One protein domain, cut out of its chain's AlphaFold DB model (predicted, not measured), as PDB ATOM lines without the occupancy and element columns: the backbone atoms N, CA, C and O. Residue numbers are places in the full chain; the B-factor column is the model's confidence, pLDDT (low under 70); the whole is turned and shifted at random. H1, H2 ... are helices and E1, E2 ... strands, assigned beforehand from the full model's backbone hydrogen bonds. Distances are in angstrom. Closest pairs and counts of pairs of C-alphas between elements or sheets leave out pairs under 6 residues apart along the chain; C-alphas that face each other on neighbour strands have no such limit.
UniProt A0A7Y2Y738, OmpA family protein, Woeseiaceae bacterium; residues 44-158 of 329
ATOM      1  N   SER A  44     193.516 187.232 152.240       96.12
ATOM      2  CA  SER A  44     194.524 188.274 152.355       96.12
ATOM      3  C   SER A  44     195.645 187.858 153.292       96.12
ATOM      4  O   SER A  44     195.437 187.157 154.280       96.12
ATOM      5  N   ILE A  45     196.848 188.305 152.959       96.69
ATOM      6  CA  ILE A  45     198.079 188.020 153.688       96.69
ATOM      7  C   ILE A  45     198.944 189.276 153.632       96.69
ATOM      8  O   ILE A  45     199.155 189.834 152.556       96.69
ATOM      9  N   ALA A  46     199.398 189.771 154.781       89.38
ATOM     10  CA  ALA A  46     200.196 190.991 154.853       89.38
ATOM     11  C   ALA A  46     201.205 190.953 156.003       89.38
ATOM     12  O   ALA A  46     200.840 190.740 157.160       89.38
ATOM     13  N   VAL A  47     202.465 191.236 155.679       81.75
ATOM     14  CA  VAL A  47     203.543 191.477 156.641       81.75
ATOM     15  C   VAL A  47     203.613 192.970 156.967       81.75
ATOM     16  O   VAL A  47     203.584 193.810 156.070       81.75
ATOM     17  N   ARG A  48     203.700 193.318 158.256       77.50
ATOM     18  CA  ARG A  48     203.934 194.686 158.753       77.50
ATOM     19  C   ARG A  48     204.798 194.647 160.013       77.50
ATOM     20  O   ARG A  48     204.442 193.974 160.980       77.50
ATOM     21  N   ARG A  49     205.896 195.413 160.046       72.06
ATOM     22  CA  ARG A  49     206.889 195.393 161.147       72.06
ATOM     23  C   ARG A  49     207.340 193.946 161.447       72.06
ATOM     24  O   ARG A  49     207.934 193.333 160.571       72.06
ATOM     25  N   ASN A  50     207.034 193.400 162.632       77.62
ATOM     26  CA  ASN A  50     207.328 192.013 163.031       77.62
ATOM     27  C   ASN A  50     206.064 191.128 163.113       77.62
ATOM     28  O   ASN A  50     205.973 190.240 163.956       77.62
ATOM     29  N   ARG A  51     205.038 191.404 162.303       85.31
ATOM     30  CA  ARG A  51     203.756 190.688 162.335       85.31
ATOM     31  C   ARG A  51     203.319 190.290 160.937       85.31
ATOM     32  O   ARG A  51     203.450 191.080 160.005       85.31
ATOM     33  N   ILE A  52     202.755 189.096 160.818       90.81
ATOM     34  CA  ILE A  52     202.060 188.622 159.627       90.81
ATOM     35  C   ILE A  52     200.592 188.373 159.964       90.81
ATOM     36  O   ILE A  52     200.275 187.612 160.875       90.81
ATOM     37  N   THR A  53     199.692 189.034 159.243       95.44
ATOM     38  CA  THR A  53     198.248 188.796 159.343       95.44
ATOM     39  C   THR A  53     197.797 188.017 158.118       95.44
ATOM     40  O   THR A  53     198.064 188.445 156.995       95.44
ATOM     41  N   VAL A  54     197.099 186.905 158.338       97.31
ATOM     42  CA  VAL A  54     196.407 186.119 157.311       97.31
ATOM     43  C   VAL A  54     194.923 186.094 157.665       97.31
ATOM     44  O   VAL A  54     194.545 185.630 158.740       97.31
ATOM     45  N   ALA A  55     194.083 186.632 156.788       95.19
ATOM     46  CA  ALA A  55     192.658 186.827 157.035       95.19
ATOM     47  C   ALA A  55     191.851 186.515 155.775       95.19
ATOM     48  O   ALA A  55     192.238 186.939 154.682       95.19
ATOM     49  N   GLY A  56     190.743 185.788 155.906       92.38
ATOM     50  CA  GLY A  56     189.961 185.372 154.746       92.38
ATOM     51  C   GLY A  56     188.949 184.267 155.010       92.38
ATOM     52  O   GLY A  56     188.733 183.842 156.141       92.38
ATOM     53  N   ASP A  57     188.340 183.788 153.935       92.38
ATOM     54  CA  ASP A  57     187.338 182.729 153.966       92.38
ATOM     55  C   ASP A  57     187.971 181.340 153.808       92.38
ATOM     56  O   ASP A  57     188.810 181.118 152.929       92.38
ATOM     57  N   SER A  58     187.551 180.400 154.659       91.44
ATOM     58  CA  SER A  58     188.008 179.008 154.661       91.44
ATOM     59  C   SER A  58     186.826 178.030 154.581       91.44
ATOM     60  O   SER A  58     185.869 178.190 155.344       91.44
ATOM     61  N   PRO A  59     186.886 176.995 153.723       90.12
ATOM     62  CA  PRO A  59     185.883 175.927 153.672       90.12
ATOM     63  C   PRO A  59     186.041 174.857 154.758       90.12
ATOM     64  O   PRO A  59     185.082 174.149 155.062       90.12
ATOM     65  N   SER A  60     187.234 174.698 155.340       90.50
ATOM     66  CA  SER A  60     187.515 173.606 156.276       90.50
ATOM     67  C   SER A  60     188.560 173.973 157.334       90.50
ATOM     68  O   SER A  60     189.441 174.810 157.122       90.50
ATOM     69  N   LEU A  61     188.482 173.298 158.488       91.31
ATOM     70  CA  LEU A  61     189.504 173.378 159.540       91.31
ATOM     71  C   LEU A  61     190.842 172.771 159.086       91.31
ATOM     72  O   LEU A  61     191.895 173.173 159.573       91.31
ATOM     73  N   GLU A  62     190.815 171.828 158.139       91.81
ATOM     74  CA  GLU A  62     192.030 171.261 157.553       91.81
ATOM     75  C   GLU A  62     192.741 172.290 156.664       91.81
ATOM     76  O   GLU A  62     193.938 172.516 156.831       91.81
ATOM     77  N   HIS A  63     192.008 172.997 155.794       93.25
ATOM     78  CA  HIS A  63     192.556 174.115 155.024       93.25
ATOM     79  C   HIS A  63     193.123 175.210 155.942       93.25
ATOM     80  O   HIS A  63     194.250 175.657 155.724       93.25
ATOM     81  N   GLU A  64     192.418 175.580 157.021       94.94
ATOM     82  CA  GLU A  64     192.980 176.486 158.032       94.94
ATOM     83  C   GLU A  64     194.297 175.962 158.617       94.94
ATOM     84  O   GLU A  64     195.261 176.721 158.710       94.94
ATOM     85  N   ALA A  65     194.363 174.687 159.011       95.25
ATOM     86  CA  ALA A  65     195.567 174.092 159.581       95.25
ATOM     87  C   ALA A  65     196.744 174.131 158.592       95.25
ATOM     88  O   ALA A  65     197.835 174.566 158.969       95.25
ATOM     89  N   ARG A  66     196.513 173.772 157.321       95.06
ATOM     90  CA  ARG A  66     197.534 173.811 156.259       95.06
ATOM     91  C   ARG A  66     198.031 175.237 156.002       95.06
ATOM     92  O   ARG A  66     199.241 175.447 155.952       95.06
ATOM     93  N   ILE A  67     197.142 176.235 155.925       96.50
ATOM     94  CA  ILE A  67     197.537 177.649 155.770       96.50
ATOM     95  C   ILE A  67     198.296 178.158 157.003       96.50
ATOM     96  O   ILE A  67     199.306 178.852 156.855       96.50
ATOM     97  N   ARG A  68     197.857 177.809 158.220       97.06
ATOM     98  CA  ARG A  68     198.525 178.194 159.476       97.06
ATOM     99  C   ARG A  68     199.943 177.631 159.544       97.06
ATOM    100  O   ARG A  68     200.880 178.386 159.798       97.06
ATOM    101  N   GLU A  69     200.108 176.338 159.266       95.00
ATOM    102  CA  GLU A  69     201.415 175.682 159.259       95.00
ATOM    103  C   GLU A  69     202.322 176.243 158.155       95.00
ATOM    104  O   GLU A  69     203.461 176.623 158.435       95.00
ATOM    105  N   ALA A  70     201.813 176.377 156.925       93.81
ATOM    106  CA  ALA A  70     202.558 176.956 155.810       93.81
ATOM    107  C   ALA A  70     203.029 178.384 156.123       93.81
ATOM    108  O   ALA A  70     204.183 178.708 155.862       93.81
ATOM    109  N   THR A  71     202.183 179.210 156.749       95.31
ATOM    110  CA  THR A  71     202.530 180.584 157.147       95.31
ATOM    111  C   THR A  71     203.643 180.602 158.198       95.31
ATOM    112  O   THR A  71     204.632 181.311 158.028       95.31
ATOM    113  N   VAL A  72     203.527 179.803 159.265       94.62
ATOM    114  CA  VAL A  72     204.545 179.740 160.333       94.62
ATOM    115  C   VAL A  72     205.876 179.181 159.813       94.62
ATOM    116  O   VAL A  72     206.937 179.657 160.210       94.62
ATOM    117  N   ARG A  73     205.829 178.213 158.890       91.62
ATOM    118  CA  ARG A  73     207.010 177.623 158.241       91.62
ATOM    119  C   ARG A  73     207.675 178.582 157.243       91.62
ATOM    120  O   ARG A  73     208.896 178.582 157.131       91.62
ATOM    121  N   ALA A  74     206.884 179.378 156.521       85.06
ATOM    122  CA  ALA A  74     207.349 180.326 155.507       85.06
ATOM    123  C   ALA A  74     207.925 181.626 156.089       85.06
ATOM    124  O   ALA A  74     208.836 182.200 155.500       85.06
ATOM    125  N   PHE A  75     207.399 182.093 157.225       84.81
ATOM    126  CA  PHE A  75     207.715 183.409 157.787       84.81
ATOM    127  C   PHE A  75     208.238 183.324 159.237       84.81
ATOM    128  O   PHE A  75     207.615 183.869 160.156       84.81
ATOM    129  N   PRO A  76     209.377 182.641 159.474       84.75
ATOM    130  CA  PRO A  76     209.940 182.487 160.811       84.75
ATOM    131  C   PRO A  76     210.294 183.845 161.440       84.75
ATOM    132  O   PRO A  76     210.821 184.740 160.783       84.75
ATOM    133  N   GLY A  77     210.017 183.989 162.738       80.81
ATOM    134  CA  GLY A  77     210.308 185.198 163.521       80.81
ATOM    135  C   GLY A  77     209.209 186.269 163.520       80.81
ATOM    136  O   GLY A  77     209.183 187.094 164.435       80.81
ATOM    137  N   LEU A  78     208.264 186.238 162.572       84.31
ATOM    138  CA  LEU A  78     207.085 187.111 162.607       84.31
ATOM    139  C   LEU A  78     206.028 186.576 163.583       84.31
ATOM    140  O   LEU A  78     205.782 185.375 163.655       84.31
ATOM    141  N   GLU A  79     205.340 187.474 164.291       92.19
ATOM    142  CA  GLU A  79     204.124 187.136 165.035       92.19
ATOM    143  C   GLU A  79     202.983 186.800 164.058       92.19
ATOM    144  O   GLU A  79     202.583 187.686 163.293       92.19
ATOM    145  N   PRO A  80     202.392 185.595 164.081       95.12
ATOM    146  CA  PRO A  80     201.260 185.287 163.222       95.12
ATOM    147  C   PRO A  80     199.928 185.732 163.846       95.12
ATOM    148  O   PRO A  80     199.673 185.550 165.040       95.12
ATOM    149  N   ARG A  81     199.034 186.274 163.017       96.88
ATOM    150  CA  ARG A  81     197.618 186.516 163.327       96.88
ATOM    151  C   ARG A  81     196.755 185.889 162.239       96.88
ATOM    152  O   ARG A  81     197.036 186.060 161.058       96.88
ATOM    153  N   PHE A  82     195.725 185.162 162.661       96.88
ATOM    154  CA  PHE A  82     194.851 184.382 161.789       96.88
ATOM    155  C   PHE A  82     193.394 184.757 162.046       96.88
ATOM    156  O   PHE A  82     192.896 184.547 163.152       96.88
ATOM    157  N   GLU A  83     192.729 185.294 161.029       95.38
ATOM    158  CA  GLU A  83     191.349 185.790 161.090       95.38
ATOM    159  C   GLU A  83     190.527 185.111 159.983       95.38
ATOM    160  O   GLU A  83     190.215 185.699 158.946       95.38
ATOM    161  N   PHE A  84     190.238 183.823 160.184       93.44
ATOM    162  CA  PHE A  84     189.453 183.027 159.244       93.44
ATOM    163  C   PHE A  84     187.954 183.120 159.525       93.44
ATOM    164  O   PHE A  84     187.519 183.121 160.678       93.44
ATOM    165  N   ARG A  85     187.163 183.152 158.451       89.94
ATOM    166  CA  ARG A  85     185.705 183.001 158.485       89.94
ATOM    167  C   ARG A  85     185.331 181.662 157.839       89.94
ATOM    168  O   ARG A  85     185.808 181.391 156.735       89.94
ATOM    169  N   PRO A  86     184.475 180.834 158.460       81.06
ATOM    170  CA  PRO A  86     183.977 179.628 157.814       81.06
ATOM    171  C   PRO A  86     182.961 179.996 156.718       81.06
ATOM    172  O   PRO A  86     181.872 180.483 157.022       81.06
ATOM    173  N   LEU A  87     183.294 179.734 155.451       68.44
ATOM    174  CA  LEU A  87     182.341 179.750 154.332       68.44
ATOM    175  C   LEU A  87     182.162 178.326 153.811       68.44
ATOM    176  O   LEU A  87     183.092 177.744 153.267       68.44
ATOM    177  N   GLY A  88     180.950 177.778 153.929       67.19
ATOM    178  CA  GLY A  88     180.670 176.389 153.542       67.19
ATOM    179  C   GLY A  88     180.788 176.091 152.041       67.19
ATOM    180  O   GLY A  88     180.871 174.926 151.668       67.19
ATOM    181  N   LEU A  89     180.798 177.119 151.184       73.50
ATOM    182  CA  LEU A  89     181.024 176.999 149.745       73.50
ATOM    183  C   LEU A  89     182.035 178.061 149.297       73.50
ATOM    184  O   LEU A  89     181.783 179.259 149.408       73.50
ATOM    185  N   VAL A  90     183.159 177.595 148.760       85.00
ATOM    186  CA  VAL A  90     184.161 178.382 148.027       85.00
ATOM    187  C   VAL A  90     184.416 177.694 146.676       85.00
ATOM    188  O   VAL A  90     184.082 176.513 146.530       85.00
ATOM    189  N   PRO A  91     185.004 178.373 145.676       88.38
ATOM    190  CA  PRO A  91     185.398 177.726 144.428       88.38
ATOM    191  C   PRO A  91     186.365 176.555 144.658       88.38
ATOM    192  O   PRO A  91     187.229 176.612 145.530       88.38
ATOM    193  N   ASN A  92     186.275 175.510 143.837       88.81
ATOM    194  CA  ASN A  92     187.113 174.307 143.956       88.81
ATOM    195  C   ASN A  92     188.630 174.562 143.817       88.81
ATOM    196  O   ASN A  92     189.426 173.762 144.297       88.81
ATOM    197  N   TRP A  93     189.031 175.670 143.190       91.31
ATOM    198  CA  TRP A  93     190.425 176.113 143.082       91.31
ATOM    199  C   TRP A  93     190.942 176.863 144.326       91.31
ATOM    200  O   TRP A  93     192.151 177.035 144.479       91.31
ATOM    201  N   TRP A  94     190.052 177.296 145.227       92.69
ATOM    202  CA  TRP A  94     190.370 178.221 146.319       92.69
ATOM    203  C   TRP A  94     191.434 177.675 147.277       92.69
ATOM    204  O   TRP A  94     192.429 178.353 147.513       92.69
ATOM    205  N   GLU A  95     191.277 176.439 147.772       92.00
ATOM    206  CA  GLU A  95     192.213 175.842 148.742       92.00
ATOM    207  C   GLU A  95     193.640 175.664 148.190       92.00
ATOM    208  O   GLU A  95     194.606 175.720 148.958       92.00
ATOM    209  N   GLN A  96     193.791 175.443 146.877       93.19
ATOM    210  CA  GLN A  96     195.110 175.367 146.246       93.19
ATOM    211  C   GLN A  96     195.683 176.772 146.047       93.19
ATOM    212  O   GLN A  96     196.830 177.011 146.412       93.19
ATOM    213  N   ALA A  97     194.889 177.712 145.529       94.88
ATOM    214  CA  ALA A  97     195.341 179.071 145.240       94.88
ATOM    215  C   ALA A  97     195.800 179.841 146.485       94.88
ATOM    216  O   ALA A  97     196.817 180.532 146.443       94.88
ATOM    217  N   THR A  98     195.107 179.695 147.615       95.50
ATOM    218  CA  THR A  98     195.537 180.259 148.906       95.50
ATOM    219  C   THR A  98     196.836 179.618 149.405       95.50
ATOM    220  O   THR A  98     197.713 180.322 149.912       95.50
ATOM    221  N   SER A  99     196.999 178.303 149.223       93.19
ATOM    222  CA  SER A  99     198.198 177.555 149.627       93.19
ATOM    223  C   SER A  99     199.423 177.939 148.785       93.19
ATOM    224  O   SER A  99     200.478 178.259 149.341       93.19
ATOM    225  N   GLU A 100     199.277 177.996 147.457       94.12
ATOM    226  CA  GLU A 100     200.327 178.467 146.544       94.12
ATOM    227  C   GLU A 100     200.647 179.950 146.760       94.12
ATOM    228  O   GLU A 100     201.805 180.348 146.656       94.12
ATOM    229  N   LEU A 101     199.663 180.781 147.130       94.88
ATOM    230  CA  LEU A 101     199.901 182.191 147.446       94.88
ATOM    231  C   LEU A 101     200.827 182.337 148.661       94.88
ATOM    232  O   LEU A 101     201.794 183.097 148.600       94.88
ATOM    233  N   VAL A 102     200.605 181.574 149.736       94.88
ATOM    234  CA  VAL A 102     201.527 181.545 150.886       94.88
ATOM    235  C   VAL A 102     202.916 181.045 150.459       94.88
ATOM    236  O   VAL A 102     203.923 181.663 150.808       94.88
ATOM    237  N   ALA A 103     202.989 179.983 149.648       90.44
ATOM    238  CA  ALA A 103     204.251 179.407 149.172       90.44
ATOM    239  C   ALA A 103     205.029 180.309 148.187       90.44
ATOM    240  O   ALA A 103     206.263 180.242 148.124       90.44
ATOM    241  N   ALA A 104     204.344 181.165 147.427       89.69
ATOM    242  CA  ALA A 104     204.956 182.161 146.555       89.69
ATOM    243  C   ALA A 104     205.541 183.325 147.368       89.69
ATOM    244  O   ALA A 104     206.707 183.680 147.192       89.69
ATOM    245  N   LEU A 105     204.763 183.869 148.310       89.19
ATOM    246  CA  LEU A 105     205.165 185.011 149.136       89.19
ATOM    247  C   LEU A 105     206.271 184.666 150.150       89.19
ATOM    248  O   LEU A 105     207.016 185.556 150.549       89.19
ATOM    249  N   ALA A 106     206.435 183.386 150.505       85.06
ATOM    250  CA  ALA A 106     207.508 182.872 151.366       85.06
ATOM    251  C   ALA A 106     208.939 183.254 150.924       85.06
ATOM    252  O   ALA A 106     209.870 183.208 151.721       85.06
ATOM    253  N   ARG A 107     209.131 183.604 149.644       72.50
ATOM    254  CA  ARG A 107     210.421 184.005 149.047       72.50
ATOM    255  C   ARG A 107     210.513 185.511 148.784       72.50
ATOM    256  O   ARG A 107     211.243 185.940 147.899       72.50
ATOM    257  N   THR A 108     209.742 186.313 149.516       76.25
ATOM    258  CA  THR A 108     209.632 187.759 149.294       76.25
ATOM    259  C   THR A 108     209.737 188.536 150.605       76.25
ATOM    260  O   THR A 108     209.338 188.054 151.666       76.25
ATOM    261  N   VAL A 109     210.273 189.752 150.537       73.19
ATOM    262  CA  VAL A 109     210.456 190.640 151.686       73.19
ATOM    263  C   VAL A 109     209.231 191.552 151.830       73.19
ATOM    264  O   VAL A 109     208.768 192.171 150.871       73.19
ATOM    265  N   SER A 110     208.691 191.620 153.049       75.75
ATOM    266  CA  SER A 110     207.485 192.386 153.422       75.75
ATOM    267  C   SER A 110     206.290 192.264 152.443       75.75
ATOM    268  O   SER A 110     205.766 193.286 151.993       75.75
ATOM    269  N   PRO A 111     205.836 191.044 152.087       84.56
ATOM    270  CA  PRO A 111     204.722 190.862 151.163       84.56
ATOM    271  C   PRO A 111     203.388 191.399 151.676       84.56
ATOM    272  O   PRO A 111     203.051 191.309 152.859       84.56
ATOM    273  N   SER A 112     202.561 191.822 150.725       87.69
ATOM    274  CA  SER A 112     201.118 191.953 150.889       87.69
ATOM    275  C   SER A 112     200.392 191.401 149.664       87.69
ATOM    276  O   SER A 112     200.798 191.648 148.528       87.69
ATOM    277  N   ALA A 113     199.309 190.658 149.880       93.19
ATOM    278  CA  ALA A 113     198.449 190.177 148.812       93.19
ATOM    279  C   ALA A 113     196.972 190.134 149.216       93.19
ATOM    280  O   ALA A 113     196.627 190.021 150.397       93.19
ATOM    281  N   ARG A 114     196.102 190.212 148.206       95.75
ATOM    282  CA  ARG A 114     194.656 189.993 148.301       95.75
ATOM    283  C   ARG A 114     194.184 189.189 147.098       95.75
ATOM    284  O   ARG A 114     194.514 189.547 145.971       95.75
ATOM    285  N   LEU A 115     193.397 188.158 147.363       95.06
ATOM    286  CA  LEU A 115     192.726 187.296 146.402       95.06
ATOM    287  C   LEU A 115     191.210 187.440 146.603       95.06
ATOM    288  O   LEU A 115     190.734 187.383 147.737       95.06
ATOM    289  N   SER A 116     190.481 187.637 145.514       92.75
ATOM    290  CA  SER A 116     189.019 187.594 145.417       92.75
ATOM    291  C   SER A 116     188.596 186.538 144.383       92.75
ATOM    292  O   SER A 116     189.442 185.821 143.846       92.75
ATOM    293  N   ALA A 117     187.298 186.420 144.090       88.69
ATOM    294  CA  ALA A 117     186.788 185.528 143.041       88.69
ATOM    295  C   ALA A 117     187.333 185.843 141.629       88.69
ATOM    296  O   ALA A 117     187.360 184.968 140.765       88.69
ATOM    297  N   ASP A 118     187.735 187.096 141.413       90.69
ATOM    298  CA  ASP A 118     188.005 187.743 140.128       90.69
ATOM    299  C   ASP A 118     189.397 188.401 140.035       90.69
ATOM    300  O   ASP A 118     189.921 188.566 138.935       90.69
ATOM    301  N   THR A 119     190.038 188.755 141.159       92.56
ATOM    302  CA  THR A 119     191.353 189.419 141.152       92.56
ATOM    303  C   THR A 119     192.338 188.834 142.159       92.56
ATOM    304  O   THR A 119     191.996 188.497 143.291       92.56
ATOM    305  N   LEU A 120     193.610 188.796 141.771       94.62
ATOM    306  CA  LEU A 120     194.752 188.639 142.662       94.62
ATOM    307  C   LEU A 120     195.629 189.889 142.555       94.62
ATOM    308  O   LEU A 120     196.151 190.214 141.490       94.62
ATOM    309  N   ARG A 121     195.844 190.582 143.672       90.94
ATOM    310  CA  ARG A 121     196.807 191.687 143.783       90.94
ATOM    311  C   ARG A 121     197.929 191.271 144.720       90.94
ATOM    312  O   ARG A 121     197.648 190.909 145.860       90.94
ATOM    313  N   VAL A 122     199.175 191.357 144.261       88.44
ATOM    314  CA  VAL A 122     200.387 191.092 145.055       88.44
ATOM    315  C   VAL A 122     201.324 192.292 144.969       88.44
ATOM    316  O   VAL A 122     201.660 192.728 143.871       88.44
ATOM    317  N   THR A 123     201.803 192.765 146.117       80.62
ATOM    318  CA  THR A 123     202.860 193.776 146.229       80.62
ATOM    319  C   THR A 123     203.918 193.274 147.204       80.62
ATOM    320  O   THR A 123     203.598 193.028 148.369       80.62
ATOM    321  N   ALA A 124     205.164 193.115 146.750       76.56
ATOM    322  CA  ALA A 124     206.254 192.583 147.572       76.56
ATOM    323  C   ALA A 124     207.641 193.036 147.082       76.56
ATOM    324  O   ALA A 124     207.832 193.345 145.904       76.56
ATOM    325  N   LEU A 125     208.626 193.033 147.982       71.38
ATOM    326  CA  LEU A 125     210.039 193.180 147.629       71.38
ATOM    327  C   LEU A 125     210.618 191.793 147.290       71.38
ATOM    328  O   LEU A 125     210.271 190.806 147.937       71.38
ATOM    329  N   VAL A 126     211.482 191.692 146.279       73.94
ATOM    330  CA  VAL A 126     212.052 190.417 145.800       73.94
ATOM    331  C   VAL A 126     213.562 190.528 145.624       73.94
ATOM    332  O   VAL A 126     214.046 191.413 144.926       73.94
ATOM    333  N   ASP A 127     214.349 189.645 146.224       64.88
ATOM    334  CA  ASP A 127     215.787 189.607 145.953       64.88
ATOM    335  C   ASP A 127     216.061 189.064 144.548       64.88
ATOM    336  O   ASP A 127     215.328 188.210 144.044       64.88
ATOM    337  N   ALA A 128     217.131 189.543 143.907       55.09
ATOM    338  CA  ALA A 128     217.446 189.187 142.520       55.09
ATOM    339  C   ALA A 128     217.654 187.671 142.324       55.09
ATOM    340  O   ALA A 128     217.332 187.140 141.266       55.09
ATOM    341  N   GLU A 129     218.114 186.967 143.362       50.22
ATOM    342  CA  GLU A 129     218.248 185.504 143.377       50.22
ATOM    343  C   GLU A 129     216.913 184.785 143.657       50.22
ATOM    344  O   GLU A 129     216.684 183.683 143.163       50.22
ATOM    345  N   THR A 130     215.985 185.413 144.392       52.50
ATOM    346  CA  THR A 130     214.637 184.856 144.640       52.50
ATOM    347  C   THR A 130     213.702 184.973 143.437       52.50
ATOM    348  O   THR A 130     212.695 184.267 143.381       52.50
ATOM    349  N   ALA A 131     214.061 185.792 142.439       52.84
ATOM    350  CA  ALA A 131     213.297 186.070 141.218       52.84
ATOM    351  C   ALA A 131     213.138 184.872 140.249       52.84
ATOM    352  O   ALA A 131     212.800 185.045 139.077       52.84
ATOM    353  N   SER A 132     213.340 183.640 140.725       55.91
ATOM    354  CA  SER A 132     212.896 182.430 140.036       55.91
ATOM    355  C   SER A 132     211.393 182.512 139.736       55.91
ATOM    356  O   SER A 132     210.584 182.753 140.629       55.91
ATOM    357  N   ALA A 133     210.990 182.285 138.484       61.06
ATOM    358  CA  ALA A 133     209.578 182.372 138.097       61.06
ATOM    359  C   ALA A 133     208.712 181.222 138.658       61.06
ATOM    360  O   ALA A 133     207.486 181.318 138.661       61.06
ATOM    361  N   ALA A 134     209.329 180.137 139.142       64.75
ATOM    362  CA  ALA A 134     208.646 178.903 139.532       64.75
ATOM    363  C   ALA A 134     207.520 179.070 140.583       64.75
ATOM    364  O   ALA A 134     206.458 178.488 140.369       64.75
ATOM    365  N   PRO A 135     207.661 179.869 141.666       71.50
ATOM    366  CA  PRO A 135     206.587 180.036 142.649       71.50
ATOM    367  C   PRO A 135     205.408 180.853 142.098       71.50
ATOM    368  O   PRO A 135     204.255 180.556 142.391       71.50
ATOM    369  N   LEU A 136     205.686 181.850 141.249       80.94
ATOM    370  CA  LEU A 136     204.656 182.643 140.567       80.94
ATOM    371  C   LEU A 136     203.936 181.826 139.481       80.94
ATOM    372  O   LEU A 136     202.747 182.022 139.253       80.94
ATOM    373  N   HIS A 137     204.641 180.889 138.841       85.25
ATOM    374  CA  HIS A 137     204.077 179.945 137.876       85.25
ATOM    375  C   HIS A 137     203.167 178.907 138.551       85.25
ATOM    376  O   HIS A 137     202.069 178.666 138.061       85.25
ATOM    377  N   ALA A 138     203.564 178.348 139.702       87.88
ATOM    378  CA  ALA A 138     202.700 177.469 140.498       87.88
ATOM    379  C   ALA A 138     201.416 178.196 140.945       87.88
ATOM    380  O   ALA A 138     200.312 177.716 140.692       87.88
ATOM    381  N   LEU A 139     201.561 179.413 141.483       91.56
ATOM    382  CA  LEU A 139     200.441 180.282 141.841       91.56
ATOM    383  C   LEU A 139     199.532 180.594 140.642       91.56
ATOM    384  O   LEU A 139     198.323 180.403 140.747       91.56
ATOM    385  N   ARG A 140     200.069 180.994 139.481       93.06
ATOM    386  CA  ARG A 140     199.243 181.213 138.278       93.06
ATOM    387  C   ARG A 140     198.508 179.934 137.858       93.06
ATOM    388  O   ARG A 140     197.320 180.015 137.575       93.06
ATOM    389  N   ASN A 141     199.153 178.772 137.880       92.88
ATOM    390  CA  ASN A 141     198.520 177.515 137.464       92.88
ATOM    391  C   ASN A 141     197.456 177.002 138.455       92.88
ATOM    392  O   ASN A 141     196.640 176.162 138.086       92.88
ATOM    393  N   SER A 142     197.438 177.511 139.692       93.94
ATOM    394  CA  SER A 142     196.373 177.253 140.674       93.94
ATOM    395  C   SER A 142     195.141 178.161 140.531       93.94
ATOM    396  O   SER A 142     194.131 177.928 141.193       93.94
ATOM    397  N   LEU A 143     195.208 179.186 139.674       94.75
ATOM    398  CA  LEU A 143     194.140 180.161 139.444       94.75
ATOM    399  C   LEU A 143     193.456 179.910 138.091       94.75
ATOM    400  O   LEU A 143     194.143 179.610 137.113       94.75
ATOM    401  N   PRO A 144     192.129 180.098 137.978       93.81
ATOM    402  CA  PRO A 144     191.461 180.080 136.682       93.81
ATOM    403  C   PRO A 144     191.888 181.288 135.832       93.81
ATOM    404  O   PRO A 144     192.271 182.339 136.354       93.81
ATOM    405  N   GLU A 145     191.758 181.170 134.509       90.62
ATOM    406  CA  GLU A 145     192.077 182.253 133.561       90.62
ATOM    407  C   GLU A 145     191.241 183.524 133.794       90.62
ATOM    408  O   GLU A 145     191.681 184.622 133.464       90.62
ATOM    409  N   THR A 146     190.070 183.387 134.426       90.25
ATOM    410  CA  THR A 146     189.178 184.492 134.805       90.25
ATOM    411  C   THR A 146     189.697 185.359 135.955       90.25
ATOM    412  O   THR A 146     189.087 186.387 136.224       90.25
ATOM    413  N   VAL A 147     190.775 184.969 136.653       93.50
ATOM    414  CA  VAL A 147     191.366 185.785 137.727       93.50
ATOM    415  C   VAL A 147     192.470 186.695 137.177       93.50
ATOM    416  O   VAL A 147     193.570 186.246 136.808       93.50
ATOM    417  N   GLU A 148     192.188 188.000 137.179       91.69
ATOM    418  CA  GLU A 148     193.148 189.049 136.835       91.69
ATOM    419  C   GLU A 148     194.251 189.127 137.895       91.69
ATOM    420  O   GLU A 148     193.996 189.407 139.066       91.69
ATOM    421  N   MET A 149     195.505 188.898 137.495       90.62
ATOM    422  CA  MET A 149     196.648 188.922 138.409       90.62
ATOM    423  C   MET A 149     197.493 190.175 138.184       90.62
ATOM    424  O   MET A 149     198.166 190.304 137.162       90.62
ATOM    425  N   HIS A 150     197.510 191.068 139.170       84.00
ATOM    426  CA  HIS A 150     198.365 192.250 139.188       84.00
ATOM    427  C   HIS A 150     199.534 192.033 140.157       84.00
ATOM    428  O   HIS A 150     199.329 191.887 141.365       84.00
ATOM    429  N   LEU A 151     200.760 192.044 139.629       82.69
ATOM    430  CA  LEU A 151     201.993 191.897 140.402       82.69
ATOM    431  C   LEU A 151     202.764 193.225 140.445       82.69
ATOM    432  O   LEU A 151     203.113 193.776 139.403       82.69
ATOM    433  N   ALA A 152     203.071 193.707 141.646       77.31
ATOM    434  CA  ALA A 152     203.945 194.846 141.910       77.31
ATOM    435  C   ALA A 152     205.174 194.364 142.701       77.31
ATOM    436  O   ALA A 152     205.219 194.435 143.930       77.31
ATOM    437  N   LEU A 153     206.152 193.808 141.979       76.00
ATOM    438  CA  LEU A 153     207.374 193.237 142.549       76.00
ATOM    439  C   LEU A 153     208.542 194.218 142.403       76.00
ATOM    440  O   LEU A 153     208.775 194.744 141.315       76.00
ATOM    441  N   VAL A 154     209.273 194.466 143.492       67.31
ATOM    442  CA  VAL A 154     210.337 195.486 143.550       67.31
ATOM    443  C   VAL A 154     211.672 194.845 143.962       67.31
ATOM    444  O   VAL A 154     211.728 194.234 145.028       67.31
ATOM    445  N   PRO A 155     212.755 194.956 143.165       61.47
ATOM    446  CA  PRO A 155     214.004 194.247 143.443       61.47
ATOM    447  C   PRO A 155     214.753 194.790 144.676       61.47
ATOM    448  O   PRO A 155     214.985 195.996 144.782       61.47
ATOM    449  N   ALA A 156     215.160 193.896 145.582       51.72
ATOM    450  CA  ALA A 156     215.685 194.217 146.916       51.72
ATOM    451  C   ALA A 156     217.221 194.124 147.065       51.72
ATOM    452  O   ALA A 156     217.788 194.806 147.920       51.72
ATOM    453  N   GLY A 157     217.906 193.351 146.212       49.16
ATOM    454  CA  GLY A 157     219.349 193.058 146.304       49.16
ATOM    455  C   GLY A 157     220.266 194.228 145.925       49.16
ATOM    456  O   GLY A 157     220.986 194.162 144.931       49.16
ATOM    457  N   ALA A 158     220.188 195.343 146.655       40.97
ATOM    458  CA  ALA A 158     220.630 196.634 146.141       40.97
ATOM    459  C   ALA A 158     221.025 197.655 147.233       40.97
ATOM    460  O   ALA A 158     220.470 198.743 147.287       40.97
TER     461      ALA A 158
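This is residues 44 to 158 of the 329 residues of the protein "OmpA family protein" of Woeseiaceae bacterium (UniProt A0A7Y2Y738). Three helices lie side by side in a row over one face of a six-stranded sheet; H1 and H2 pack on that face, H3 is next to H2, and the other face is bare. The printed part has 115 residues, with three named helices and six named strands in the order E1 E2 H1 E3 H2 E4 E5 H3 E6. The mixed sheet runs E3 E2 E1 E4 E5 E6. The class is mixed, helices and strands; the whole is compact, radius of gyration of the C-alphas 13.6 A, and flat, spanning 45 by 33 by 17 A.

E1, residues 44 to 48, begins at C-alpha 44 (194.524, 188.274, 152.355). E2, residues 51 to 58, spans 21.1 A, H1, residues 61 to 74, 19.6 A, and E3, residues 79 to 86, 22.7 A. H2 is residues 94 to 105, E4 109 to 115, E5 119 to 126 and H3 134 to 141. E6, residues 148 to 155, ends at C-alpha 155 (214.004, 194.247, 143.443).

Hairpin E1 and E2 is antiparallel (N 46 to O 53, 2.9 A), as are E1 and E4 (N 47 to O 111, 2.9 A) and hairpin E4 and E5 (N 112 to O 123, 2.8 A). E3 is parallel to E2 (N 54 to O 81, 2.8 A), and E6 to E5 (N 122 to O 150, 2.9 A). E2, H1, E3 and E5, H3, E6 are strand-helix-strand units, parallel neighbour strands joined through a helix, with right-handed crossovers; E3, H2, E4 is a split one, E2 and E1 between its strands, left-handed. H1 and H2 are on the same face, making two layers, helices over a sheet, at heights of 9.7 A and 9.0 A. They touch, C-alphas of Ile 67 and Ser 99 closest at 6.2 A, at a shallow tilt of 8 degrees, the same way. H3 is not on the sheet; it touches H2, C-alphas of Ala 104 and Pro 135 closest at 4.7 A, opposite ways at 21 degrees. Every O i to N i+4 pair is within hydrogen-bond range in H1 and H3, 7 of 8 in H2.

The C-alphas of Gly 88 and Ala 158, the farthest apart, are 45.4 A apart. The printed part has no cut and no long link. The model's pLDDT is under 70 at residues 87 to 88, 127 to 134 and 154 to 158.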